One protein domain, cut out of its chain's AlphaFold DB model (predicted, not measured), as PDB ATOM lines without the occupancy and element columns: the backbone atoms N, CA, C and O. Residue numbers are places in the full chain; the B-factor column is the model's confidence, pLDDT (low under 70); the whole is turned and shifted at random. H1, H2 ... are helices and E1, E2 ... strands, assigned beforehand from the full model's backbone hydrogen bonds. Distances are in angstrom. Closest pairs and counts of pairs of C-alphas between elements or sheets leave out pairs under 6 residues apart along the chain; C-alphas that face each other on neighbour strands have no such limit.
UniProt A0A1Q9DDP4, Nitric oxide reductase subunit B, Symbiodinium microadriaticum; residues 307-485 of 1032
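AT A GLANCE: This is residues 307 to 485 of the 1032 residues of the protein "Nitric oxide reductase subunit B" of Symbiodinium microadriaticum (UniProt A0A1Q9DDP4). A compact body of crossed helices is built round H6, which runs through the middle with H1, H2 and H4 packed on it at steep or nearly right angles. A small three-stranded sheet sits at one end of the longest axis and the short helix H5 at the other, while H3, its centre 16.8 A from the mean of all C-alphas, folds back after H2 in a helical hairpin. The printed part has 179 residues, with three named strands and six named helices in the order E1 E2 H1 H2 H3 E3 H4 H5 H6; the mixed sheet runs E2 E1 E3, and the class is mostly helix. The radius of gyration of the C-alphas is 15.7 A, and the spans are 42 by 33 by 29 A.

IN THESE COORDINATES: E1 is residues 311 to 314, its first C-alpha at (517.531, 464.438, 582.215), and E2 is residues 321 to 323. H1 is residues 325 to 337, 18.7 A long, and H2 is residues 357 to 372, 22.5 A long. H3 is residues 377 to 385, and E3 is residues 395 to 398. H4 is residues 400 to 418, 27.0 A long, with C-alpha 400 at (516.547, 475.795, 571.273). H5 is residues 429 to 436. H6 is residues 446 to 464, 27.0 A long, and ends at C-alpha 464 at (526.865, 478.317, 585.858).

HOW THE PARTS SIT: E1 and E2 form an antiparallel hairpin, with N 312 and O 323 at 2.8 A. E1 and E3 are parallel, with N 398 and O 313 at 2.8 A. H1, H4 and H6 only graze this sheet, H6 with residues 450 to 458. H1 and H6 touch, about perpendicular at 75 degrees, closest at the C-alphas of Gly 331 and Leu 452, 3.9 A. Residues 357 to 362 of H2 touch H6, about perpendicular at 84 degrees, closest at the C-alphas of Ser 358 and Ala 460, 4.4 A. H4 touches H6 at a steep tilt of 53 degrees, opposite ways, closest at the C-alphas of Val 414 and Ala 449, 5.0 A. H2 and H3, a helical hairpin, only just touch, with 3 pairs of C-alphas within 8 A, closest at Leu 370 and Lys 377, 6.7 A. H4 and H5 also only just touch, with 3 such pairs, closest at the C-alphas of Leu 416 and Leu 429, 6.5 A. H1 and H4 are apart. In the six helices every O i to N i+4 pair is within hydrogen-bond range.

THE WHOLE: The two C-alphas farthest apart, those of Glu 392 and Lys 431, are 45.2 A apart. The printed part has no cut. The link from H1 to H2 is long, with 19 residues, and residues 465 to 485 hold no named element. The mean pLDDT of the printed part is 93.5, and residue 427 alone is under 70.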
ATOM      1  N   PRO A 307     524.713 469.110 593.299       97.75
ATOM      2  CA  PRO A 307     524.042 469.410 592.036       97.75
ATOM      3  C   PRO A 307     523.289 468.161 591.554       97.75
ATOM      4  O   PRO A 307     523.907 467.091 591.509       97.75
ATOM      5  N   PRO A 308     521.995 468.245 591.199       97.56
ATOM      6  CA  PRO A 308     521.240 467.079 590.750       97.56
ATOM      7  C   PRO A 308     521.812 466.535 589.435       97.56
ATOM      8  O   PRO A 308     522.515 467.245 588.716       97.56
ATOM      9  N   ILE A 309     521.498 465.278 589.107       98.25
ATOM     10  CA  ILE A 309     521.854 464.642 587.825       98.25
ATOM     11  C   ILE A 309     520.559 464.439 587.015       98.25
ATOM     12  O   ILE A 309     519.931 463.375 587.093       98.25
ATOM     13  N   PRO A 310     520.096 465.479 586.296       97.81
ATOM     14  CA  PRO A 310     518.803 465.478 585.624       97.81
ATOM     15  C   PRO A 310     518.865 464.846 584.232       97.81
ATOM     16  O   PRO A 310     519.935 464.633 583.660       97.81
ATOM     17  N   THR A 311     517.686 464.617 583.659       98.06
ATOM     18  CA  THR A 311     517.531 464.438 582.215       98.06
ATOM     19  C   THR A 311     517.451 465.809 581.543       98.06
ATOM     20  O   THR A 311     516.638 466.654 581.916       98.06
ATOM     21  N   PHE A 312     518.294 466.041 580.541       97.44
ATOM     22  CA  PHE A 312     518.318 467.276 579.765       97.44
ATOM     23  C   PHE A 312     517.426 467.143 578.532       97.44
ATOM     24  O   PHE A 312     517.634 466.262 577.693       97.44
ATOM     25  N   ARG A 313     516.450 468.045 578.391       95.44
ATOM     26  CA  ARG A 313     515.527 468.088 577.246       95.44
ATOM     27  C   ARG A 313     515.481 469.461 576.609       95.44
ATOM     28  O   ARG A 313     515.766 470.466 577.252       95.44
ATOM     29  N   LEU A 314     515.062 469.504 575.350       94.31
ATOM     30  CA  LEU A 314     514.644 470.753 574.722       94.31
ATOM     31  C   LEU A 314     513.419 471.342 575.434       94.31
ATOM     32  O   LEU A 314     512.579 470.610 575.949       94.31
ATOM     33  N   GLU A 315     513.299 472.666 575.438       89.75
ATOM     34  CA  GLU A 315     512.068 473.341 575.862       89.75
ATOM     35  C   GLU A 315     510.851 472.942 574.994       89.75
ATOM     36  O   GLU A 315     510.981 472.669 573.799       89.75
ATOM     37  N   GLY A 316     509.663 472.908 575.614       82.19
ATOM     38  CA  GLY A 316     508.381 472.485 575.023       82.19
ATOM     39  C   GLY A 316     507.747 471.292 575.758       82.19
ATOM     40  O   GLY A 316     508.448 470.537 576.426       82.19
ATOM     41  N   ASP A 317     506.426 471.102 575.640       71.56
ATOM     42  CA  ASP A 317     505.671 470.071 576.394       71.56
ATOM     43  C   ASP A 317     506.107 468.625 576.082       71.56
ATOM     44  O   ASP A 317     505.929 467.723 576.900       71.56
ATOM     45  N   HIS A 318     506.744 468.412 574.925       77.94
ATOM     46  CA  HIS A 318     507.308 467.132 574.479       77.94
ATOM     47  C   HIS A 318     508.704 467.304 573.854       77.94
ATOM     48  O   HIS A 318     509.016 466.709 572.821       77.94
ATOM     49  N   GLY A 319     509.538 468.169 574.439       84.06
ATOM     50  CA  GLY A 319     510.886 468.426 573.936       84.06
ATOM     51  C   GLY A 319     511.747 467.159 573.830       84.06
ATOM     52  O   GLY A 319     511.706 466.275 574.689       84.06
ATOM     53  N   ALA A 320     512.544 467.063 572.760       92.19
ATOM     54  CA  ALA A 320     513.432 465.921 572.542       92.19
ATOM     55  C   ALA A 320     514.495 465.818 573.650       92.19
ATOM     56  O   ALA A 320     515.023 466.835 574.111       92.19
ATOM     57  N   VAL A 321     514.824 464.586 574.051       95.25
ATOM     58  CA  VAL A 321     515.917 464.301 574.995       95.25
ATOM     59  C   VAL A 321     517.252 464.606 574.333       95.25
ATOM     60  O   VAL A 321     517.494 464.170 573.210       95.25
ATOM     61  N   LEU A 322     518.105 465.344 575.041       95.75
ATOM     62  CA  LEU A 322     519.504 465.545 574.673       95.75
ATOM     63  C   LEU A 322     520.385 464.498 575.362       95.75
ATOM     64  O   LEU A 322     521.124 463.794 574.689       95.75
ATOM     65  N   TRP A 323     520.238 464.365 576.683       98.00
ATOM     66  CA  TRP A 323     520.878 463.327 577.494       98.00
ATOM     67  C   TRP A 323     519.959 462.926 578.639       98.00
ATOM     68  O   TRP A 323     519.361 463.787 579.287       98.00
ATOM     69  N   THR A 324     519.861 461.632 578.918       98.38
ATOM     70  CA  THR A 324     519.201 461.131 580.128       98.38
ATOM     71  C   THR A 324     520.130 461.216 581.339       98.38
ATOM     72  O   THR A 324     521.350 461.306 581.201       98.38
ATOM     73  N   SER A 325     519.565 461.119 582.545       98.12
ATOM     74  CA  SER A 325     520.361 460.962 583.773       98.12
ATOM     75  C   SER A 325     521.315 459.760 583.696       98.12
ATOM     76  O   SER A 325     522.429 459.815 584.213       98.12
ATOM     77  N   GLU A 326     520.893 458.681 583.029       98.19
ATOM     78  CA  GLU A 326     521.704 457.476 582.845       98.19
ATOM     79  C   GLU A 326     522.870 457.717 581.877       98.19
ATOM     80  O   GLU A 326     523.985 457.289 582.168       98.19
ATOM     81  N   ASP A 327     522.658 458.475 580.796       98.38
ATOM     82  CA  ASP A 327     523.731 458.853 579.863       98.38
ATOM     83  C   ASP A 327     524.824 459.668 580.564       98.38
ATOM     84  O   ASP A 327     526.010 459.443 580.333       98.38
ATOM     85  N   VAL A 328     524.439 460.583 581.462       98.62
ATOM     86  CA  VAL A 328     525.380 461.393 582.255       98.62
ATOM     87  C   VAL A 328     526.185 460.517 583.222       98.62
ATOM     88  O   VAL A 328     527.408 460.645 583.306       98.62
ATOM     89  N   LEU A 329     525.525 459.592 583.929       98.44
ATOM     90  CA  LEU A 329     526.188 458.665 584.854       98.44
ATOM     91  C   LEU A 329     527.113 457.679 584.131       98.44
ATOM     92  O   LEU A 329     528.216 457.402 584.605       98.44
ATOM     93  N   GLU A 330     526.698 457.152 582.981       98.25
ATOM     94  CA  GLU A 330     527.548 456.298 582.152       98.25
ATOM     95  C   GLU A 330     528.722 457.100 581.569       98.25
ATOM     96  O   GLU A 330     529.860 456.629 581.602       98.25
ATOM     97  N   GLY A 331     528.487 458.347 581.146       98.31
ATOM     98  CA  GLY A 331     529.520 459.301 580.744       98.31
ATOM     99  C   GLY A 331     530.583 459.523 581.821       98.31
ATOM    100  O   GLY A 331     531.779 459.491 581.523       98.31
ATOM    101  N   GLN A 332     530.170 459.645 583.087       98.50
ATOM    102  CA  GLN A 332     531.079 459.724 584.234       98.50
ATOM    103  C   GLN A 332     531.932 458.449 584.373       98.50
ATOM    104  O   GLN A 332     533.138 458.529 584.611       98.50
ATOM    105  N   GLN A 333     531.352 457.259 584.186       97.56
ATOM    106  CA  GLN A 333     532.104 455.994 584.228       97.56
ATOM    107  C   GLN A 333     533.076 455.844 583.052       97.56
ATOM    108  O   GLN A 333     534.169 455.294 583.212       97.56
ATOM    109  N   ILE A 334     532.695 456.337 581.873       97.88
ATOM    110  CA  ILE A 334     533.549 456.358 580.684       97.88
ATOM    111  C   ILE A 334     534.742 457.282 580.926       97.88
ATOM    112  O   ILE A 334     535.877 456.843 580.730       97.88
ATOM    113  N   TRP A 335     534.504 458.493 581.445       98.00
ATOM    114  CA  TRP A 335     535.553 459.427 581.869       98.00
ATOM    115  C   TRP A 335     536.543 458.769 582.837       98.00
ATOM    116  O   TRP A 335     537.756 458.836 582.630       98.00
ATOM    117  N   GLN A 336     536.044 458.055 583.850       97.56
ATOM    118  CA  GLN A 336     536.887 457.322 584.799       97.56
ATOM    119  C   GLN A 336     537.747 456.245 584.118       97.56
ATOM    120  O   GLN A 336     538.924 456.094 584.456       97.56
ATOM    121  N   SER A 337     537.176 455.523 583.144       96.25
ATOM    122  CA  SER A 337     537.836 454.404 582.456       96.25
ATOM    123  C   SER A 337     539.031 454.824 581.596       96.25
ATOM    124  O   SER A 337     539.972 454.051 581.438       96.25
ATOM    125  N   ILE A 338     539.018 456.058 581.085       95.88
ATOM    126  CA  ILE A 338     540.127 456.649 580.319       95.88
ATOM    127  C   ILE A 338     541.115 457.419 581.214       95.88
ATOM    128  O   ILE A 338     542.006 458.103 580.714       95.88
ATOM    129  N   GLY A 339     540.981 457.286 582.540       95.69
ATOM    130  CA  GLY A 339     541.891 457.826 583.551       95.69
ATOM    131  C   GLY A 339     541.339 458.993 584.371       95.69
ATOM    132  O   GLY A 339     541.952 459.369 585.368       95.69
ATOM    133  N   GLY A 340     540.180 459.542 584.006       96.94
ATOM    134  CA  GLY A 340     539.485 460.588 584.754       96.94
ATOM    135  C   GLY A 340     540.367 461.791 585.107       96.94
ATOM    136  O   GLY A 340     540.918 462.461 584.228       96.94
ATOM    137  N   GLN A 341     540.543 462.031 586.408       97.88
ATOM    138  CA  GLN A 341     541.367 463.103 586.984       97.88
ATOM    139  C   GLN A 341     542.870 462.974 586.680       97.88
ATOM    140  O   GLN A 341     543.635 463.880 586.982       97.88
ATOM    141  N   GLN A 342     543.333 461.876 586.082       97.38
ATOM    142  CA  GLN A 342     544.739 461.708 585.693       97.38
ATOM    143  C   GLN A 342     545.059 462.316 584.319       97.38
ATOM    144  O   GLN A 342     546.230 462.484 583.983       97.38
ATOM    145  N   MET A 343     544.032 462.670 583.538       95.56
ATOM    146  CA  MET A 343     544.174 463.262 582.203       95.56
ATOM    147  C   MET A 343     544.068 464.791 582.233       95.56
ATOM    148  O   MET A 343     544.969 465.489 581.774       95.56
ATOM    149  N   GLY A 344     542.987 465.299 582.824       96.12
ATOM    150  CA  GLY A 344     542.708 466.721 583.051       96.12
ATOM    151  C   GLY A 344     541.989 466.900 584.380       96.12
ATOM    152  O   GLY A 344     542.080 466.020 585.241       96.12
ATOM    153  N   SER A 345     541.241 467.989 584.538       98.19
ATOM    154  CA  SER A 345     540.461 468.228 585.759       98.19
ATOM    155  C   SER A 345     538.971 468.433 585.494       98.19
ATOM    156  O   SER A 345     538.558 468.790 584.395       98.19
ATOM    157  N   VAL A 346     538.167 468.166 586.519       98.44
ATOM    158  CA  VAL A 346     536.754 468.552 586.614       98.44
ATOM    159  C   VAL A 346     536.606 469.260 587.954       98.44
ATOM    160  O   VAL A 346     537.100 468.753 588.963       98.44
ATOM    161  N   TRP A 347     535.982 470.436 587.957       98.12
ATOM    162  CA  TRP A 347     535.864 471.287 589.149       98.12
ATOM    163  C   TRP A 347     537.205 471.618 589.829       98.12
ATOM    164  O   TRP A 347     537.294 471.731 591.048       98.12
ATOM    165  N   GLY A 348     538.278 471.737 589.039       96.62
ATOM    166  CA  GLY A 348     539.622 472.049 589.525       96.62
ATOM    167  C   GLY A 348     540.398 470.851 590.084       96.62
ATOM    168  O   GLY A 348     541.605 470.963 590.282       96.62
ATOM    169  N   HIS A 349     539.773 469.686 590.283       98.19
ATOM    170  CA  HIS A 349     540.456 468.480 590.759       98.19
ATOM    171  C   HIS A 349     540.962 467.613 589.606       98.19
ATOM    172  O   HIS A 349     540.174 467.159 588.769       98.19
ATOM    173  N   GLY A 350     542.272 467.356 589.577       97.25
ATOM    174  CA  GLY A 350     542.916 466.466 588.615       97.25
ATOM    175  C   GLY A 350     544.222 466.994 588.023       97.25
ATOM    176  O   GLY A 350     544.927 467.831 588.591       97.25
ATOM    177  N   ALA A 351     544.579 466.452 586.865       96.62
ATOM    178  CA  ALA A 351     545.809 466.749 586.159       96.62
ATOM    179  C   ALA A 351     545.778 468.133 585.507       96.62
ATOM    180  O   ALA A 351     544.724 468.695 585.219       96.62
ATOM    181  N   LEU A 352     546.977 468.664 585.268       94.38
ATOM    182  CA  LEU A 352     547.177 470.052 584.852       94.38
ATOM    183  C   LEU A 352     547.471 470.212 583.359       94.38
ATOM    184  O   LEU A 352     547.609 471.345 582.920       94.38
ATOM    185  N   GLN A 353     547.660 469.118 582.609       93.00
ATOM    186  CA  GLN A 353     548.123 469.183 581.218       93.00
ATOM    187  C   GLN A 353     546.981 469.286 580.204       93.00
ATOM    188  O   GLN A 353     547.074 470.090 579.280       93.00
ATOM    189  N   ALA A 354     545.927 468.485 580.361       95.38
ATOM    190  CA  ALA A 354     544.660 468.751 579.695       95.38
ATOM    191  C   ALA A 354     543.902 469.855 580.469       95.38
ATOM    192  O   ALA A 354     544.206 470.106 581.651       95.38
ATOM    193  N   PRO A 355     542.936 470.538 579.830       96.62
ATOM    194  CA  PRO A 355     542.214 471.618 580.479       96.62
ATOM    195  C   PRO A 355     541.370 471.112 581.654       96.62
ATOM    196  O   PRO A 355     541.228 469.910 581.905       96.62
ATOM    197  N   ASP A 356     540.789 472.060 582.381       98.44
ATOM    198  CA  ASP A 356     539.625 471.743 583.192       98.44
ATOM    199  C   ASP A 356     538.407 471.614 582.272       98.44
ATOM    200  O   ASP A 356     538.028 472.582 581.613       98.44
ATOM    201  N   TRP A 357     537.816 470.423 582.199       98.19
ATOM    202  CA  TRP A 357     536.748 470.121 581.246       98.19
ATOM    203  C   TRP A 357     535.474 470.925 581.526       98.19
ATOM    204  O   TRP A 357     534.776 471.298 580.587       98.19
ATOM    205  N   SER A 358     535.192 471.237 582.796       98.44
ATOM    206  CA  SER A 358     534.048 472.076 583.164       98.44
ATOM    207  C   SER A 358     534.256 473.514 582.694       98.44
ATOM    208  O   SER A 358     533.347 474.102 582.113       98.44
ATOM    209  N   ALA A 359     535.452 474.073 582.908       98.44
ATOM    210  CA  ALA A 359     535.777 475.435 582.489       98.44
ATOM    211  C   ALA A 359     535.898 475.584 580.961       98.44
ATOM    212  O   ALA A 359     535.406 476.565 580.407       98.44
ATOM    213  N   ASP A 360     536.521 474.617 580.279       98.12
ATOM    214  CA  ASP A 360     536.682 474.621 578.818       98.12
ATOM    215  C   ASP A 360     535.327 474.523 578.108       98.12
ATOM    216  O   ASP A 360     535.034 475.335 577.226       98.12
ATOM    217  N   TRP A 361     534.456 473.606 578.548       98.25
ATOM    218  CA  TRP A 361     533.098 473.513 578.011       98.25
ATOM    219  C   TRP A 361     532.328 474.812 578.245       98.25
ATOM    220  O   TRP A 361     531.752 475.362 577.304       98.25
ATOM    221  N   LEU A 362     532.332 475.318 579.485       98.38
ATOM    222  CA  LEU A 362     531.594 476.523 579.867       98.38
ATOM    223  C   LEU A 362     531.992 477.728 579.009       98.38
ATOM    224  O   LEU A 362     531.120 478.442 578.508       98.38
ATOM    225  N   HIS A 363     533.294 477.926 578.800       97.94
ATOM    226  CA  HIS A 363     533.801 479.018 577.980       97.94
ATOM    227  C   HIS A 363     533.367 478.885 576.515       97.94
ATOM    228  O   HIS A 363     532.801 479.820 575.940       97.94
ATOM    229  N   ARG A 364     533.598 477.712 575.907       96.69
ATOM    230  CA  ARG A 364     533.264 477.465 574.495       96.69
ATOM    231  C   ARG A 364     531.762 477.598 574.247       96.69
ATOM    232  O   ARG A 364     531.356 478.180 573.243       96.69
ATOM    233  N   GLU A 365     530.940 477.113 575.176       96.81
ATOM    234  CA  GLU A 365     529.485 477.256 575.121       96.81
ATOM    235  C   GLU A 365     529.061 478.725 575.162       96.81
ATOM    236  O   GLU A 365     528.249 479.154 574.335       96.81
ATOM    237  N   ALA A 366     529.628 479.506 576.083       96.19
ATOM    238  CA  ALA A 366     529.309 480.919 576.224       96.19
ATOM    239  C   ALA A 366     529.720 481.732 574.995       96.19
ATOM    240  O   ALA A 366     528.906 482.489 574.462       96.19
ATOM    241  N   ALA A 367     530.944 481.533 574.501       94.62
ATOM    242  CA  ALA A 367     531.453 482.225 573.322       94.62
ATOM    243  C   ALA A 367     530.580 481.956 572.081       94.62
ATOM    244  O   ALA A 367     530.129 482.898 571.429       94.62
ATOM    245  N   MET A 368     530.264 480.685 571.803       94.06
ATOM    246  CA  MET A 368     529.438 480.306 570.649       94.06
ATOM    247  C   MET A 368     527.985 480.776 570.781       94.06
ATOM    248  O   MET A 368     527.370 481.175 569.793       94.06
ATOM    249  N   THR A 369     527.414 480.739 571.987       93.00
ATOM    250  CA  THR A 369     526.031 481.194 572.196       93.00
ATOM    251  C   THR A 369     525.914 482.704 571.999       93.00
ATOM    252  O   THR A 369     524.986 483.167 571.339       93.00
ATOM    253  N   LEU A 370     526.879 483.477 572.507       91.50
ATOM    254  CA  LEU A 370     526.916 484.929 572.322       91.50
ATOM    255  C   LEU A 370     527.118 485.325 570.856       91.50
ATOM    256  O   LEU A 370     526.501 486.292 570.408       91.50
ATOM    257  N   GLU A 371     527.922 484.572 570.104       90.12
ATOM    258  CA  GLU A 371     528.074 484.761 568.658       90.12
ATOM    259  C   GLU A 371     526.729 484.589 567.928       90.12
ATOM    260  O   GLU A 371     526.344 485.448 567.133       90.12
ATOM    261  N   LEU A 372     525.961 483.543 568.260       87.81
ATOM    262  CA  LEU A 372     524.636 483.290 567.672       87.81
ATOM    263  C   LEU A 372     523.580 484.329 568.075       87.81
ATOM    264  O   LEU A 372     522.721 484.677 567.267       87.81
ATOM    265  N   MET A 373     523.626 484.824 569.314       84.06
ATOM    266  CA  MET A 373     522.654 485.781 569.858       84.06
ATOM    267  C   MET A 373     522.954 487.247 569.497       84.06
ATOM    268  O   MET A 373     522.260 488.144 569.970       84.06
ATOM    269  N   GLY A 374     523.990 487.528 568.697       84.44
ATOM    270  CA  GLY A 374     524.372 488.903 568.358       84.44
ATOM    271  C   GLY A 374     524.983 489.683 569.532       84.44
ATOM    272  O   GLY A 374     524.884 490.905 569.575       84.44
ATOM    273  N   SER A 375     525.632 488.987 570.473       80.56
ATOM    274  CA  SER A 375     526.339 489.546 571.639       80.56
ATOM    275  C   SER A 375     525.476 490.233 572.714       80.56
ATOM    276  O   SER A 375     526.005 491.022 573.501       80.56
ATOM    277  N   ASP A 376     524.179 489.910 572.833       87.38
ATOM    278  CA  ASP A 376     523.368 490.317 573.998       87.38
ATOM    279  C   ASP A 376     523.759 489.529 575.262       87.38
ATOM    280  O   ASP A 376     523.144 488.535 575.663       87.38
ATOM    281  N   LYS A 377     524.832 489.999 575.900       89.19
ATOM    282  CA  LYS A 377     525.425 489.372 577.080       89.19
ATOM    283  C   LYS A 377     524.505 489.390 578.300       89.19
ATOM    284  O   LYS A 377     524.516 488.433 579.068       89.19
ATOM    285  N   ALA A 378     523.728 490.453 578.503       90.38
ATOM    286  CA  ALA A 378     522.884 490.577 579.690       90.38
ATOM    287  C   ALA A 378     521.744 489.548 579.668       90.38
ATOM    288  O   ALA A 378     521.536 488.838 580.653       90.38
ATOM    289  N   SER A 379     521.069 489.414 578.521       90.12
ATOM    290  CA  SER A 379     520.015 488.413 578.324       90.12
ATOM    291  C   SER A 379     520.555 486.982 578.403       90.12
ATOM    292  O   SER A 379     519.935 486.121 579.036       90.12
ATOM    293  N   TYR A 380     521.740 486.734 577.829       91.81
ATOM    294  CA  TYR A 380     522.406 485.434 577.917       91.81
ATOM    295  C   TYR A 380     522.731 485.050 579.365       91.81
ATOM    296  O   TYR A 380     522.360 483.958 579.793       91.81
ATOM    297  N   ILE A 381     523.356 485.950 580.139       94.00
ATOM    298  CA  ILE A 381     523.681 485.714 581.556       94.00
ATOM    299  C   ILE A 381     522.415 485.383 582.349       94.00
ATOM    300  O   ILE A 381     522.399 484.411 583.102       94.00
ATOM    301  N   GLN A 382     521.339 486.149 582.152       90.94
ATOM    302  CA  GLN A 382     520.074 485.900 582.839       90.94
ATOM    303  C   GLN A 382     519.504 484.509 582.517       90.94
ATOM    304  O   GLN A 382     519.017 483.827 583.417       90.94
ATOM    305  N   HIS A 383     519.576 484.072 581.257       90.31
ATOM    306  CA  HIS A 383     519.069 482.762 580.843       90.31
ATOM    307  C   HIS A 383     519.948 481.598 581.300       90.31
ATOM    308  O   HIS A 383     519.421 480.596 581.773       90.31
ATOM    309  N   VAL A 384     521.272 481.700 581.150       94.00
ATOM    310  CA  VAL A 384     522.190 480.584 581.430       94.00
ATOM    311  C   VAL A 384     522.336 480.314 582.928       94.00
ATOM    312  O   VAL A 384     522.534 479.163 583.313       94.00
ATOM    313  N   ARG A 385     522.209 481.354 583.766       96.06
ATOM    314  CA  ARG A 385     522.303 481.234 585.227       96.06
ATOM    315  C   ARG A 385     521.017 480.751 585.880       96.06
ATOM    316  O   ARG A 385     521.072 480.124 586.937       96.06
ATOM    317  N   LYS A 386     519.864 481.035 585.265       94.81
ATOM    318  CA  LYS A 386     518.562 480.652 585.806       94.81
ATOM    319  C   LYS A 386     518.470 479.134 585.941       94.81
ATOM    320  O   LYS A 386     518.637 478.397 584.972       94.81
ATOM    321  N   ASN A 387     518.119 478.682 587.137       95.19
ATOM    322  CA  ASN A 387     517.870 477.274 587.386       95.19
ATOM    323  C   ASN A 387     516.513 476.848 586.809       95.19
ATOM    324  O   ASN A 387     515.467 477.342 587.232       95.19
ATOM    325  N   THR A 388     516.544 475.960 585.814       93.75
ATOM    326  CA  THR A 388     515.359 475.360 585.179       93.75
ATOM    327  C   THR A 388     515.154 473.897 585.583       93.75
ATOM    328  O   THR A 388     514.395 473.191 584.923       93.75
ATOM    329  N   TYR A 389     515.841 473.441 586.639       95.31
ATOM    330  CA  TYR A 389     515.657 472.111 587.209       95.31
ATOM    331  C   TYR A 389     514.292 471.986 587.882       95.31
ATOM    332  O   TYR A 389     513.944 472.783 588.754       95.31
ATOM    333  N   ASP A 390     513.558 470.950 587.496       94.31
ATOM    334  CA  ASP A 390     512.316 470.536 588.131       94.31
ATOM    335  C   ASP A 390     512.560 469.269 588.977       94.31
ATOM    336  O   ASP A 390     512.876 468.212 588.415       94.31
ATOM    337  N   PRO A 391     512.430 469.344 590.315       92.69
ATOM    338  CA  PRO A 391     512.647 468.201 591.196       92.69
ATOM    339  C   PRO A 391     511.565 467.117 591.078       92.69
ATOM    340  O   PRO A 391     511.850 465.969 591.416       92.69
ATOM    341  N   GLU A 392     510.352 467.433 590.605       94.19
ATOM    342  CA  GLU A 392     509.272 466.441 590.472       94.19
ATOM    343  C   GLU A 392     509.515 465.502 589.289       94.19
ATOM    344  O   GLU A 392     509.298 464.293 589.382       94.19
ATOM    345  N   THR A 393     510.001 466.052 588.175       93.56
ATOM    346  CA  THR A 393     510.278 465.295 586.945       93.56
ATOM    347  C   THR A 393     511.745 464.871 586.816       93.56
ATOM    348  O   THR A 393     512.060 463.975 586.031       93.56
ATOM    349  N   ASN A 394     512.644 465.461 587.612       95.94
ATOM    350  CA  ASN A 394     514.100 465.349 587.499       95.94
ATOM    351  C   ASN A 394     514.627 465.788 586.117       95.94
ATOM    352  O   ASN A 394     515.502 465.145 585.524       95.94
ATOM    353  N   GLU A 395     514.089 466.893 585.595       95.88
ATOM    354  CA  GLU A 395     514.403 467.400 584.257       95.88
ATOM    355  C   GLU A 395     514.964 468.821 584.282       95.88
ATOM    356  O   GLU A 395     514.607 469.646 585.119       95.88
ATOM    357  N   VAL A 396     515.841 469.115 583.321       96.25
ATOM    358  CA  VAL A 396     516.300 470.472 583.002       96.25
ATOM    359  C   VAL A 396     515.920 470.772 581.560       96.25
ATOM    360  O   VAL A 396     516.308 470.050 580.634       96.25
ATOM    361  N   ARG A 397     515.182 471.867 581.365       93.25
ATOM    362  CA  ARG A 397     514.787 472.340 580.035       93.25
ATOM    363  C   ARG A 397     515.842 473.286 579.464       93.25
ATOM    364  O   ARG A 397     516.264 474.235 580.126       93.25
ATOM    365  N   ILE A 398     516.259 473.004 578.232       93.31
ATOM    366  CA  ILE A 398     517.285 473.718 577.476       93.31
ATOM    367  C   ILE A 398     516.636 474.402 576.270       93.31
ATOM    368  O   ILE A 398     516.038 473.749 575.412       93.31
ATOM    369  N   GLY A 399     516.798 475.721 576.172       90.56
ATOM    370  CA  GLY A 399     516.305 476.497 575.036       90.56
ATOM    371  C   GLY A 399     516.922 476.074 573.695       90.56
ATOM    372  O   GLY A 399     518.063 475.603 573.617       90.56
ATOM    373  N   HIS A 400     516.173 476.274 572.610       89.56
ATOM    374  CA  HIS A 400     516.547 475.795 571.273       89.56
ATOM    375  C   HIS A 400     517.889 476.334 570.757       89.56
ATOM    376  O   HIS A 400     518.636 475.576 570.136       89.56
ATOM    377  N   GLU A 401     518.216 477.606 571.010       87.94
ATOM    378  CA  GLU A 401     519.486 478.201 570.563       87.94
ATOM    379  C   GLU A 401     520.687 477.595 571.295       87.94
ATOM    380  O   GLU A 401     521.632 477.131 570.654       87.94
ATOM    381  N   ARG A 402     520.604 477.470 572.627       91.50
ATOM    382  CA  ARG A 402     521.625 476.793 573.439       91.50
ATOM    383  C   ARG A 402     521.833 475.356 572.958       91.50
ATOM    384  O   ARG A 402     522.961 474.933 572.741       91.50
ATOM    385  N   ALA A 403     520.759 474.621 572.667       93.12
ATOM    386  CA  ALA A 403     520.853 473.245 572.183       93.12
ATOM    387  C   ALA A 403     521.501 473.080 570.791       93.12
ATOM    388  O   ALA A 403     521.985 471.989 570.467       93.12
ATOM    389  N   LYS A 404     521.522 474.118 569.940       93.12
ATOM    390  CA  LYS A 404     522.318 474.097 568.695       93.12
ATOM    391  C   LYS A 404     523.815 474.128 569.014       93.12
ATOM    392  O   LYS A 404     524.571 473.365 568.413       93.12
ATOM    393  N   VAL A 405     524.218 474.956 569.981       95.06
ATOM    394  CA  VAL A 405     525.604 475.044 570.469       95.06
ATOM    395  C   VAL A 405     526.025 473.746 571.144       95.06
ATOM    396  O   VAL A 405     527.080 473.216 570.808       95.06
ATOM    397  N   LEU A 406     525.179 473.173 572.007       95.81
ATOM    398  CA  LEU A 406     525.485 471.900 572.671       95.81
ATOM    399  C   LEU A 406     525.781 470.797 571.649       95.81
ATOM    400  O   LEU A 406     526.818 470.157 571.743       95.81
ATOM    401  N   ARG A 407     524.958 470.647 570.601       94.81
ATOM    402  CA  ARG A 407     525.211 469.672 569.520       94.81
ATOM    403  C   ARG A 407     526.532 469.909 568.785       94.81
ATOM    404  O   ARG A 407     527.169 468.956 568.344       94.81
ATOM    405  N   ARG A 408     526.935 471.171 568.624       94.88
ATOM    406  CA  ARG A 408     528.220 471.539 568.020       94.88
ATOM    407  C   ARG A 408     529.384 471.118 568.925       94.88
ATOM    408  O   ARG A 408     530.279 470.422 568.457       94.88
ATOM    409  N   LEU A 409     529.315 471.439 570.216       95.50
ATOM    410  CA  LEU A 409     530.327 471.050 571.204       95.50
ATOM    411  C   LEU A 409     530.417 469.538 571.406       95.50
ATOM    412  O   LEU A 409     531.518 469.006 571.498       95.50
ATOM    413  N   THR A 410     529.293 468.822 571.405       96.56
ATOM    414  CA  THR A 410     529.295 467.356 571.473       96.56
ATOM    415  C   THR A 410     530.134 466.759 570.348       96.56
ATOM    416  O   THR A 410     530.987 465.921 570.618       96.56
ATOM    417  N   ARG A 411     529.976 467.239 569.105       94.69
ATOM    418  CA  ARG A 411     530.799 466.774 567.975       94.69
ATOM    419  C   ARG A 411     532.281 467.079 568.164       94.69
ATOM    420  O   ARG A 411     533.103 466.222 567.853       94.69
ATOM    421  N   PHE A 412     532.614 468.253 568.698       94.38
ATOM    422  CA  PHE A 412     533.996 468.606 569.027       94.38
ATOM    423  C   PHE A 412     534.614 467.615 570.028       94.38
ATOM    424  O   PHE A 412     535.666 467.041 569.749       94.38
ATOM    425  N   TYR A 413     533.950 467.350 571.160       95.00
ATOM    426  CA  TYR A 413     534.472 466.414 572.164       95.00
ATOM    427  C   TYR A 413     534.497 464.965 571.666       95.00
ATOM    428  O   TYR A 413     535.456 464.248 571.950       95.00
ATOM    429  N   VAL A 414     533.510 464.534 570.871       95.94
ATOM    430  CA  VAL A 414     533.548 463.220 570.207       95.94
ATOM    431  C   VAL A 414     534.801 463.114 569.339       95.94
ATOM    432  O   VAL A 414     535.609 462.214 569.551       95.94
ATOM    433  N   ALA A 415     535.029 464.083 568.448       94.50
ATOM    434  CA  ALA A 415     536.193 464.122 567.566       94.50
ATOM    435  C   ALA A 415     537.530 464.164 568.334       94.50
ATOM    436  O   ALA A 415     538.507 463.522 567.927       94.50
ATOM    437  N   LEU A 416     537.571 464.878 569.468       93.94
ATOM    438  CA  LEU A 416     538.738 464.947 570.346       93.94
ATOM    439  C   LEU A 416     539.121 463.559 570.879       93.94
ATOM    440  O   LEU A 416     540.303 463.216 570.839       93.94
ATOM    441  N   PHE A 417     538.151 462.751 571.323       95.12
ATOM    442  CA  PHE A 417     538.410 461.460 571.974       95.12
ATOM    443  C   PHE A 417     538.435 460.244 571.029       95.12
ATOM    444  O   PHE A 417     539.044 459.231 571.391       95.12
ATOM    445  N   THR A 418     537.833 460.318 569.837       94.00
ATOM    446  CA  THR A 418     537.762 459.190 568.879       94.00
ATOM    447  C   THR A 418     538.842 459.202 567.796       94.00
ATOM    448  O   THR A 418     538.902 458.295 566.969       94.00
ATOM    449  N   GLY A 419     539.736 460.193 567.807       86.31
ATOM    450  CA  GLY A 419     540.880 460.245 566.892       86.31
ATOM    451  C   GLY A 419     540.598 460.830 565.516       86.31
ATOM    452  O   GLY A 419     541.424 460.680 564.617       86.31
ATOM    453  N   ALA A 420     539.482 461.545 565.350       85.31
ATOM    454  CA  ALA A 420     539.220 462.321 564.141       85.31
ATOM    455  C   ALA A 420     540.335 463.355 563.895       85.31
ATOM    456  O   ALA A 420     540.877 463.929 564.844       85.31
ATOM    457  N   SER A 421     540.703 463.585 562.631       76.38
ATOM    458  CA  SER A 421     541.773 464.524 562.259       76.38
ATOM    459  C   SER A 421     541.358 465.991 562.377       76.38
ATOM    460  O   SER A 421     542.207 466.839 562.622       76.38
ATOM    461  N   GLU A 422     540.067 466.285 562.242       74.81
ATOM    462  CA  GLU A 422     539.527 467.645 562.213       74.81
ATOM    463  C   GLU A 422     538.164 467.694 562.915       74.81
ATOM    464  O   GLU A 422     537.458 466.686 563.018       74.81
ATOM    465  N   SER A 423     537.786 468.882 563.382       78.38
ATOM    466  CA  SER A 423     536.418 469.217 563.792       78.38
ATOM    467  C   SER A 423     536.046 470.586 563.217       78.38
ATOM    468  O   SER A 423     536.945 471.384 562.951       78.38
ATOM    469  N   PRO A 424     534.753 470.919 563.066       70.75
ATOM    470  CA  PRO A 424     534.346 472.257 562.623       70.75
ATOM    471  C   PRO A 424     534.803 473.406 563.547       70.75
ATOM    472  O   PRO A 424     534.627 474.575 563.206       70.75
ATOM    473  N   GLU A 425     535.328 473.098 564.735       74.12
ATOM    474  CA  GLU A 425     535.793 474.051 565.745       74.12
ATOM    475  C   GLU A 425     537.324 474.168 565.797       74.12
ATOM    476  O   GLU A 425     537.835 475.192 566.248       74.12
ATOM    477  N   VAL A 426     538.058 473.137 565.363       74.31
ATOM    478  CA  VAL A 426     539.526 473.061 565.435       74.31
ATOM    479  C   VAL A 426     540.075 472.340 564.202       74.31
ATOM    480  O   VAL A 426     539.797 471.155 564.003       74.31
ATOM    481  N   GLU A 427     540.901 473.053 563.428       65.69
ATOM    482  CA  GLU A 427     541.521 472.565 562.182       65.69
ATOM    483  C   GLU A 427     542.591 471.479 562.404       65.69
ATOM    484  O   GLU A 427     542.781 470.635 561.541       65.69
ATOM    485  N   ASP A 428     543.284 471.459 563.552       82.38
ATOM    486  CA  ASP A 428     544.356 470.488 563.845       82.38
ATOM    487  C   ASP A 428     544.148 469.818 565.216       82.38
ATOM    488  O   ASP A 428     544.802 470.132 566.220       82.38
ATOM    489  N   LEU A 429     543.191 468.883 565.269       88.38
ATOM    490  CA  LEU A 429     542.942 468.061 566.459       88.38
ATOM    491  C   LEU A 429     544.155 467.212 566.883       88.38
ATOM    492  O   LEU A 429     544.378 467.100 568.091       88.38
ATOM    493  N   PRO A 430     544.961 466.620 565.973       89.25
ATOM    494  CA  PRO A 430     546.189 465.921 566.352       89.25
ATOM    495  C   PRO A 430     547.151 466.790 567.166       89.25
ATOM    496  O   PRO A 430     547.678 466.340 568.189       89.25
ATOM    497  N   LYS A 431     547.352 468.053 566.774       88.62
ATOM    498  CA  LYS A 431     548.176 468.995 567.540       88.62
ATOM    499  C   LYS A 431     547.573 469.307 568.905       88.62
ATOM    500  O   LYS A 431     548.316 469.338 569.887       88.62
ATOM    501  N   LEU A 432     546.254 469.492 568.988       90.06
ATOM    502  CA  LEU A 432     545.567 469.736 570.260       90.06
ATOM    503  C   LEU A 432     545.680 468.534 571.211       90.06
ATOM    504  O   LEU A 432     546.063 468.701 572.368       90.06
ATOM    505  N   ARG A 433     545.449 467.310 570.715       91.62
ATOM    506  CA  ARG A 433     545.636 466.067 571.483       91.62
ATOM    507  C   ARG A 433     547.061 465.928 571.996       91.62
ATOM    508  O   ARG A 433     547.257 465.651 573.178       91.62
ATOM    509  N   LYS A 434     548.056 466.192 571.143       89.94
ATOM    510  CA  LYS A 434     549.468 466.192 571.544       89.94
ATOM    511  C   LYS A 434     549.745 467.236 572.625       89.94
ATOM    512  O   LYS A 434     550.480 466.948 573.563       89.94
ATOM    513  N   LEU A 435     549.169 468.431 572.533       90.00
ATOM    514  CA  LEU A 435     549.352 469.458 573.555       90.00
ATOM    515  C   LEU A 435     548.730 469.041 574.893       90.00
ATOM    516  O   LEU A 435     549.393 469.131 575.923       90.00
ATOM    517  N   PHE A 436     547.507 468.519 574.882       92.69
ATOM    518  CA  PHE A 436     546.805 468.058 576.086       92.69
ATOM    519  C   PHE A 436     547.258 466.685 576.587       92.69
ATOM    520  O   PHE A 436     546.809 466.246 577.642       92.69
ATOM    521  N   GLN A 437     548.153 466.011 575.860       93.19
ATOM    522  CA  GLN A 437     548.574 464.636 576.136       93.19
ATOM    523  C   GLN A 437     547.395 463.645 576.192       93.19
ATOM    524  O   GLN A 437     547.420 462.649 576.918       93.19
ATOM    525  N   VAL A 438     546.367 463.907 575.383       92.00
ATOM    526  CA  VAL A 438     545.261 462.980 575.138       92.00
ATOM    527  C   VAL A 438     545.720 461.974 574.085       92.00
ATOM    528  O   VAL A 438     546.282 462.351 573.057       92.00
ATOM    529  N   LYS A 439     545.499 460.679 574.340       89.44
ATOM    530  CA  LYS A 439     545.820 459.606 573.387       89.44
ATOM    531  C   LYS A 439     545.081 459.843 572.065       89.44
ATOM    532  O   LYS A 439     543.909 460.200 572.095       89.44
ATOM    533  N   ASP A 440     545.739 459.565 570.934       87.19
ATOM    534  CA  ASP A 440     545.158 459.750 569.594       87.19
ATOM    535  C   ASP A 440     543.762 459.140 569.472       87.19
ATOM    536  O   ASP A 440     542.838 459.815 569.043       87.19
ATOM    537  N   VAL A 441     543.599 457.896 569.925       91.88
ATOM    538  CA  VAL A 441     542.293 457.251 570.091       91.88
ATOM    539  C   VAL A 441     542.134 456.863 571.557       91.88
ATOM    540  O   VAL A 441     542.678 455.845 572.007       91.88
ATOM    541  N   ALA A 442     541.430 457.703 572.314       92.19
ATOM    542  CA  ALA A 442     541.096 457.457 573.715       92.19
ATOM    543  C   ALA A 442     539.845 456.575 573.851       92.19
ATOM    544  O   ALA A 442     539.787 455.736 574.746       92.19
ATOM    545  N   LEU A 443     538.878 456.731 572.938       93.75
ATOM    546  CA  LEU A 443     537.642 455.952 572.872       93.75
ATOM    547  C   LEU A 443     537.419 455.422 571.454       93.75
ATOM    548  O   LEU A 443     537.527 456.159 570.482       93.75
ATOM    549  N   TYR A 444     537.053 454.144 571.341       91.94
ATOM    550  CA  TYR A 444     536.751 453.499 570.054       91.94
ATOM    551  C   TYR A 444     535.264 453.575 569.657       91.94
ATOM    552  O   TYR A 444     534.895 453.130 568.578       91.94
ATOM    553  N   SER A 445     534.402 454.098 570.534       93.94
ATOM    554  CA  SER A 445     532.953 454.199 570.331       93.94
ATOM    555  C   SER A 445     532.526 455.661 570.399       93.94
ATOM    556  O   SER A 445     532.763 456.324 571.409       93.94
ATOM    557  N   GLU A 446     531.881 456.141 569.333       94.69
ATOM    558  CA  GLU A 446     531.303 457.489 569.283       94.69
ATOM    559  C   GLU A 446     530.178 457.653 570.308       94.69
ATOM    560  O   GLU A 446     530.180 458.634 571.036       94.69
ATOM    561  N   GLU A 447     529.307 456.650 570.471       96.06
ATOM    562  CA  GLU A 447     528.244 456.653 571.492       96.06
ATOM    563  C   GLU A 447     528.810 456.878 572.906       96.06
ATOM    564  O   GLU A 447     528.313 457.705 573.672       96.06
ATOM    565  N   LYS A 448     529.907 456.190 573.258       96.50
ATOM    566  CA  LYS A 448     530.579 456.410 574.548       96.50
ATOM    567  C   LYS A 448     531.127 457.835 574.665       96.50
ATOM    568  O   LYS A 448     531.064 458.433 575.739       96.50
ATOM    569  N   ALA A 449     531.666 458.386 573.580       96.81
ATOM    570  CA  ALA A 449     532.179 459.750 573.564       96.81
ATOM    571  C   ALA A 449     531.052 460.805 573.656       96.81
ATOM    572  O   ALA A 449     531.235 461.836 574.301       96.81
ATOM    573  N   GLU A 450     529.866 460.531 573.105       97.88
ATOM    574  CA  GLU A 450     528.674 461.379 573.249       97.88
ATOM    575  C   GLU A 450     528.151 461.399 574.693       97.88
ATOM    576  O   GLU A 450     527.821 462.466 575.218       97.88
ATOM    577  N   LYS A 451     528.129 460.243 575.369       98.44
ATOM    578  CA  LYS A 451     527.782 460.152 576.799       98.44
ATOM    579  C   LYS A 451     528.808 460.871 577.676       98.44
ATOM    580  O   LYS A 451     528.438 461.611 578.586       98.44
ATOM    581  N   LEU A 452     530.101 460.729 577.364       98.31
ATOM    582  CA  LEU A 452     531.174 461.494 578.010       98.31
ATOM    583  C   LEU A 452     530.954 463.008 577.866       98.31
ATOM    584  O   LEU A 452     531.074 463.734 578.852       98.31
ATOM    585  N   ALA A 453     530.585 463.486 576.676       98.31
ATOM    586  CA  ALA A 453     530.246 464.892 576.464       98.31
ATOM    587  C   ALA A 453     529.044 465.333 577.322       98.31
ATOM    588  O   ALA A 453     529.073 466.426 577.881       98.31
ATOM    589  N   GLY A 454     528.036 464.471 577.502       98.50
ATOM    590  CA  GLY A 454     526.917 464.714 578.421       98.50
ATOM    591  C   GLY A 454     527.357 464.903 579.879       98.50
ATOM    592  O   GLY A 454     526.881 465.813 580.557       98.50
ATOM    593  N   PHE A 455     528.322 464.107 580.354       98.75
ATOM    594  CA  PHE A 455     528.932 464.293 581.678       98.75
ATOM    595  C   PHE A 455     529.711 465.610 581.798       98.75
ATOM    596  O   PHE A 455     529.557 466.333 582.787       98.75
ATOM    597  N   VAL A 456     530.515 465.957 580.788       98.62
ATOM    598  CA  VAL A 456     531.253 467.230 580.775       98.62
ATOM    599  C   VAL A 456     530.280 468.413 580.789       98.62
ATOM    600  O   VAL A 456     530.443 469.315 581.614       98.62
ATOM    601  N   PHE A 457     529.224 468.366 579.974       98.69
ATOM    602  CA  PHE A 457     528.157 469.366 579.977       98.69
ATOM    603  C   PHE A 457     527.496 469.497 581.351       98.69
ATOM    604  O   PHE A 457     527.378 470.610 581.855       98.69
ATOM    605  N   TRP A 458     527.115 468.387 581.993       98.75
ATOM    606  CA  TRP A 458     526.545 468.412 583.344       98.75
ATOM    607  C   TRP A 458     527.478 469.106 584.349       98.75
ATOM    608  O   TRP A 458     527.036 469.945 585.140       98.75
ATOM    609  N   SER A 459     528.783 468.821 584.277       98.56
ATOM    610  CA  SER A 459     529.769 469.448 585.162       98.56
ATOM    611  C   SER A 459     529.870 470.968 584.949       98.56
ATOM    612  O   SER A 459     529.991 471.713 585.923       98.56
ATOM    613  N   ALA A 460     529.761 471.438 583.700       98.69
ATOM    614  CA  ALA A 460     529.754 472.856 583.342       98.69
ATOM    615  C   ALA A 460     528.419 473.538 583.688       98.69
ATOM    616  O   ALA A 460     528.406 474.666 584.181       98.69
ATOM    617  N   TRP A 461     527.294 472.838 583.517       98.50
ATOM    618  CA  TRP A 461     525.963 473.287 583.928       98.50
ATOM    619  C   TRP A 461     525.917 473.592 585.429       98.50
ATOM    620  O   TRP A 461     525.435 474.659 585.822       98.50
ATOM    621  N   ALA A 462     526.494 472.720 586.262       98.38
ATOM    622  CA  ALA A 462     526.613 472.959 587.701       98.38
ATOM    623  C   ALA A 462     527.458 474.209 588.025       98.38
ATOM    624  O   ALA A 462     527.203 474.885 589.021       98.38
ATOM    625  N   CYS A 463     528.429 474.555 587.171       98.38
ATOM    626  CA  CYS A 463     529.295 475.716 587.374       98.38
ATOM    627  C   CYS A 463     528.612 477.067 587.108       98.38
ATOM    628  O   CYS A 463     529.066 478.088 587.628       98.38
ATOM    629  N   VAL A 464     527.544 477.086 586.303       97.94
ATOM    630  CA  VAL A 464     526.865 478.317 585.858       97.94
ATOM    631  C   VAL A 464     525.454 478.482 586.417       97.94
ATOM    632  O   VAL A 464     524.970 479.605 586.527       97.94
ATOM    633  N   THR A 465     524.805 477.388 586.806       97.88
ATOM    634  CA  THR A 465     523.413 477.405 587.266       97.88
ATOM    635  C   THR A 465     523.328 477.764 588.743       97.88
ATOM    636  O   THR A 465     523.981 477.129 589.574       97.88
ATOM    637  N   GLU A 466     522.514 478.767 589.068       96.62
ATOM    638  CA  GLU A 466     522.264 479.221 590.438       96.62
ATOM    639  C   GLU A 466     521.592 478.138 591.285       96.62
ATOM    640  O   GLU A 466     520.739 477.381 590.810       96.62
ATOM    641  N   ARG A 467     521.977 478.044 592.559       94.75
ATOM    642  CA  ARG A 467     521.280 477.177 593.512       94.75
ATOM    643  C   ARG A 467     519.848 477.693 593.725       94.75
ATOM    644  O   ARG A 467     519.630 478.906 593.699       94.75
ATOM    645  N   PRO A 468     518.857 476.813 593.949       92.31
ATOM    646  CA  PRO A 468     517.494 477.250 594.233       92.31
ATOM    647  C   PRO A 468     517.444 478.216 595.427       92.31
ATOM    648  O   PRO A 468     517.857 477.866 596.528       92.31
ATOM    649  N   GLY A 469     516.939 479.433 595.204       88.06
ATOM    650  CA  GLY A 469     516.802 480.457 596.247       88.06
ATOM    651  C   GLY A 469     518.082 481.229 596.598       88.06
ATOM    652  O   GLY A 469     518.038 482.067 597.497       88.06
ATOM    653  N   GLU A 470     519.194 481.004 595.894       89.75
ATOM    654  CA  GLU A 470     520.465 481.701 596.123       89.75
ATOM    655  C   GLU A 470     520.937 482.445 594.865       89.75
ATOM    656  O   GLU A 470     520.497 482.174 593.753       89.75
ATOM    657  N   SER A 471     521.857 483.397 595.039       88.75
ATOM    658  CA  SER A 471     522.420 484.211 593.948       88.75
ATOM    659  C   SER A 471     523.788 483.723 593.454       88.75
ATOM    660  O   SER A 471     524.513 484.462 592.783       88.75
ATOM    661  N   HIS A 472     524.199 482.517 593.847       91.44
ATOM    662  CA  HIS A 472     525.449 481.898 593.418       91.44
ATOM    663  C   HIS A 472     525.215 480.480 592.899       91.44
ATOM    664  O   HIS A 472     524.203 479.843 593.195       91.44
ATOM    665  N   THR A 473     526.139 480.002 592.067       97.25
ATOM    666  CA  THR A 473     526.018 478.699 591.399       97.25
ATOM    667  C   THR A 473     526.264 477.528 592.343       97.25
ATOM    668  O   THR A 473     526.749 477.711 593.464       97.25
ATOM    669  N   TYR A 474     525.979 476.297 591.900       97.88
ATOM    670  CA  TYR A 474     526.253 475.103 592.711       97.88
ATOM    671  C   TYR A 474     527.719 474.992 593.168       97.88
ATOM    672  O   TYR A 474     528.002 474.367 594.192       97.88
ATOM    673  N   THR A 475     528.641 475.622 592.448       97.44
ATOM    674  CA  THR A 475     530.083 475.664 592.717       97.44
ATOM    675  C   THR A 475     530.536 477.013 593.289       97.44
ATOM    676  O   THR A 475     531.697 477.379 593.139       97.44
ATOM    677  N   ASN A 476     529.650 477.785 593.929       96.38
ATOM    678  CA  ASN A 476     529.976 479.095 594.512       96.38
ATOM    679  C   ASN A 476     530.569 480.083 593.481       96.38
ATOM    680  O   ASN A 476     531.579 480.739 593.737       96.38
ATOM    681  N   ASN A 477     529.937 480.175 592.302       97.06
ATOM    682  CA  ASN A 477     530.350 480.990 591.147       97.06
ATOM    683  C   ASN A 477     531.720 480.631 590.550       97.06
ATOM    684  O   ASN A 477     532.301 481.439 589.823       97.06
ATOM    685  N   TRP A 478     532.269 479.456 590.851       97.75
ATOM    686  CA  TRP A 478     533.482 478.956 590.206       97.75
ATOM    687  C   TRP A 478     533.139 478.181 588.920       97.75
ATOM    688  O   TRP A 478     532.116 477.494 588.892       97.75
ATOM    689  N   PRO A 479     533.965 478.220 587.859       97.81
ATOM    690  CA  PRO A 479     535.209 478.978 587.717       97.81
ATOM    691  C   PRO A 479     534.941 480.448 587.398       97.81
ATOM    692  O   PRO A 479     533.836 480.794 586.979       97.81
ATOM    693  N   GLN A 480     535.957 481.303 587.553       97.44
ATOM    694  CA  GLN A 480     535.906 482.659 587.004       97.44
ATOM    695  C   GLN A 480     535.630 482.584 585.499       97.44
ATOM    696  O   GLN A 480     536.432 482.014 584.759       97.44
ATOM    697  N   GLU A 481     534.524 483.185 585.065       97.38
ATOM    698  CA  GLU A 481     534.129 483.272 583.658       97.38
ATOM    699  C   GLU A 481     533.193 484.473 583.475       97.38
ATOM    700  O   GLU A 481     532.006 484.449 583.831       97.38
ATOM    701  N   ARG A 482     533.732 485.569 582.931       95.44
ATOM    702  CA  ARG A 482     532.982 486.824 582.810       95.44
ATOM    703  C   ARG A 482     531.878 486.731 581.772       95.44
ATOM    704  O   ARG A 482     530.959 487.551 581.841       95.44
ATOM    705  N   LEU A 483     531.950 485.820 580.798       95.88
ATOM    706  CA  LEU A 483     530.913 485.667 579.771       95.88
ATOM    707  C   LEU A 483     529.584 485.178 580.357       95.88
ATOM    708  O   LEU A 483     528.533 485.588 579.869       95.88
ATOM    709  N   VAL A 484     529.630 484.397 581.439       96.38
ATOM    710  CA  VAL A 484     528.442 483.847 582.121       96.38
ATOM    711  C   VAL A 484     528.125 484.537 583.453       96.38
ATOM    712  O   VAL A 484     527.229 484.120 584.185       96.38
ATOM    713  N   GLY A 485     528.856 485.605 583.785       95.56
ATOM    714  CA  GLY A 485     528.666 486.364 585.024       95.56
ATOM    715  C   GLY A 485     529.244 485.695 586.274       95.56
ATOM    716  O   GLY A 485     528.951 486.142 587.383       95.56
TER     717      GLY A 485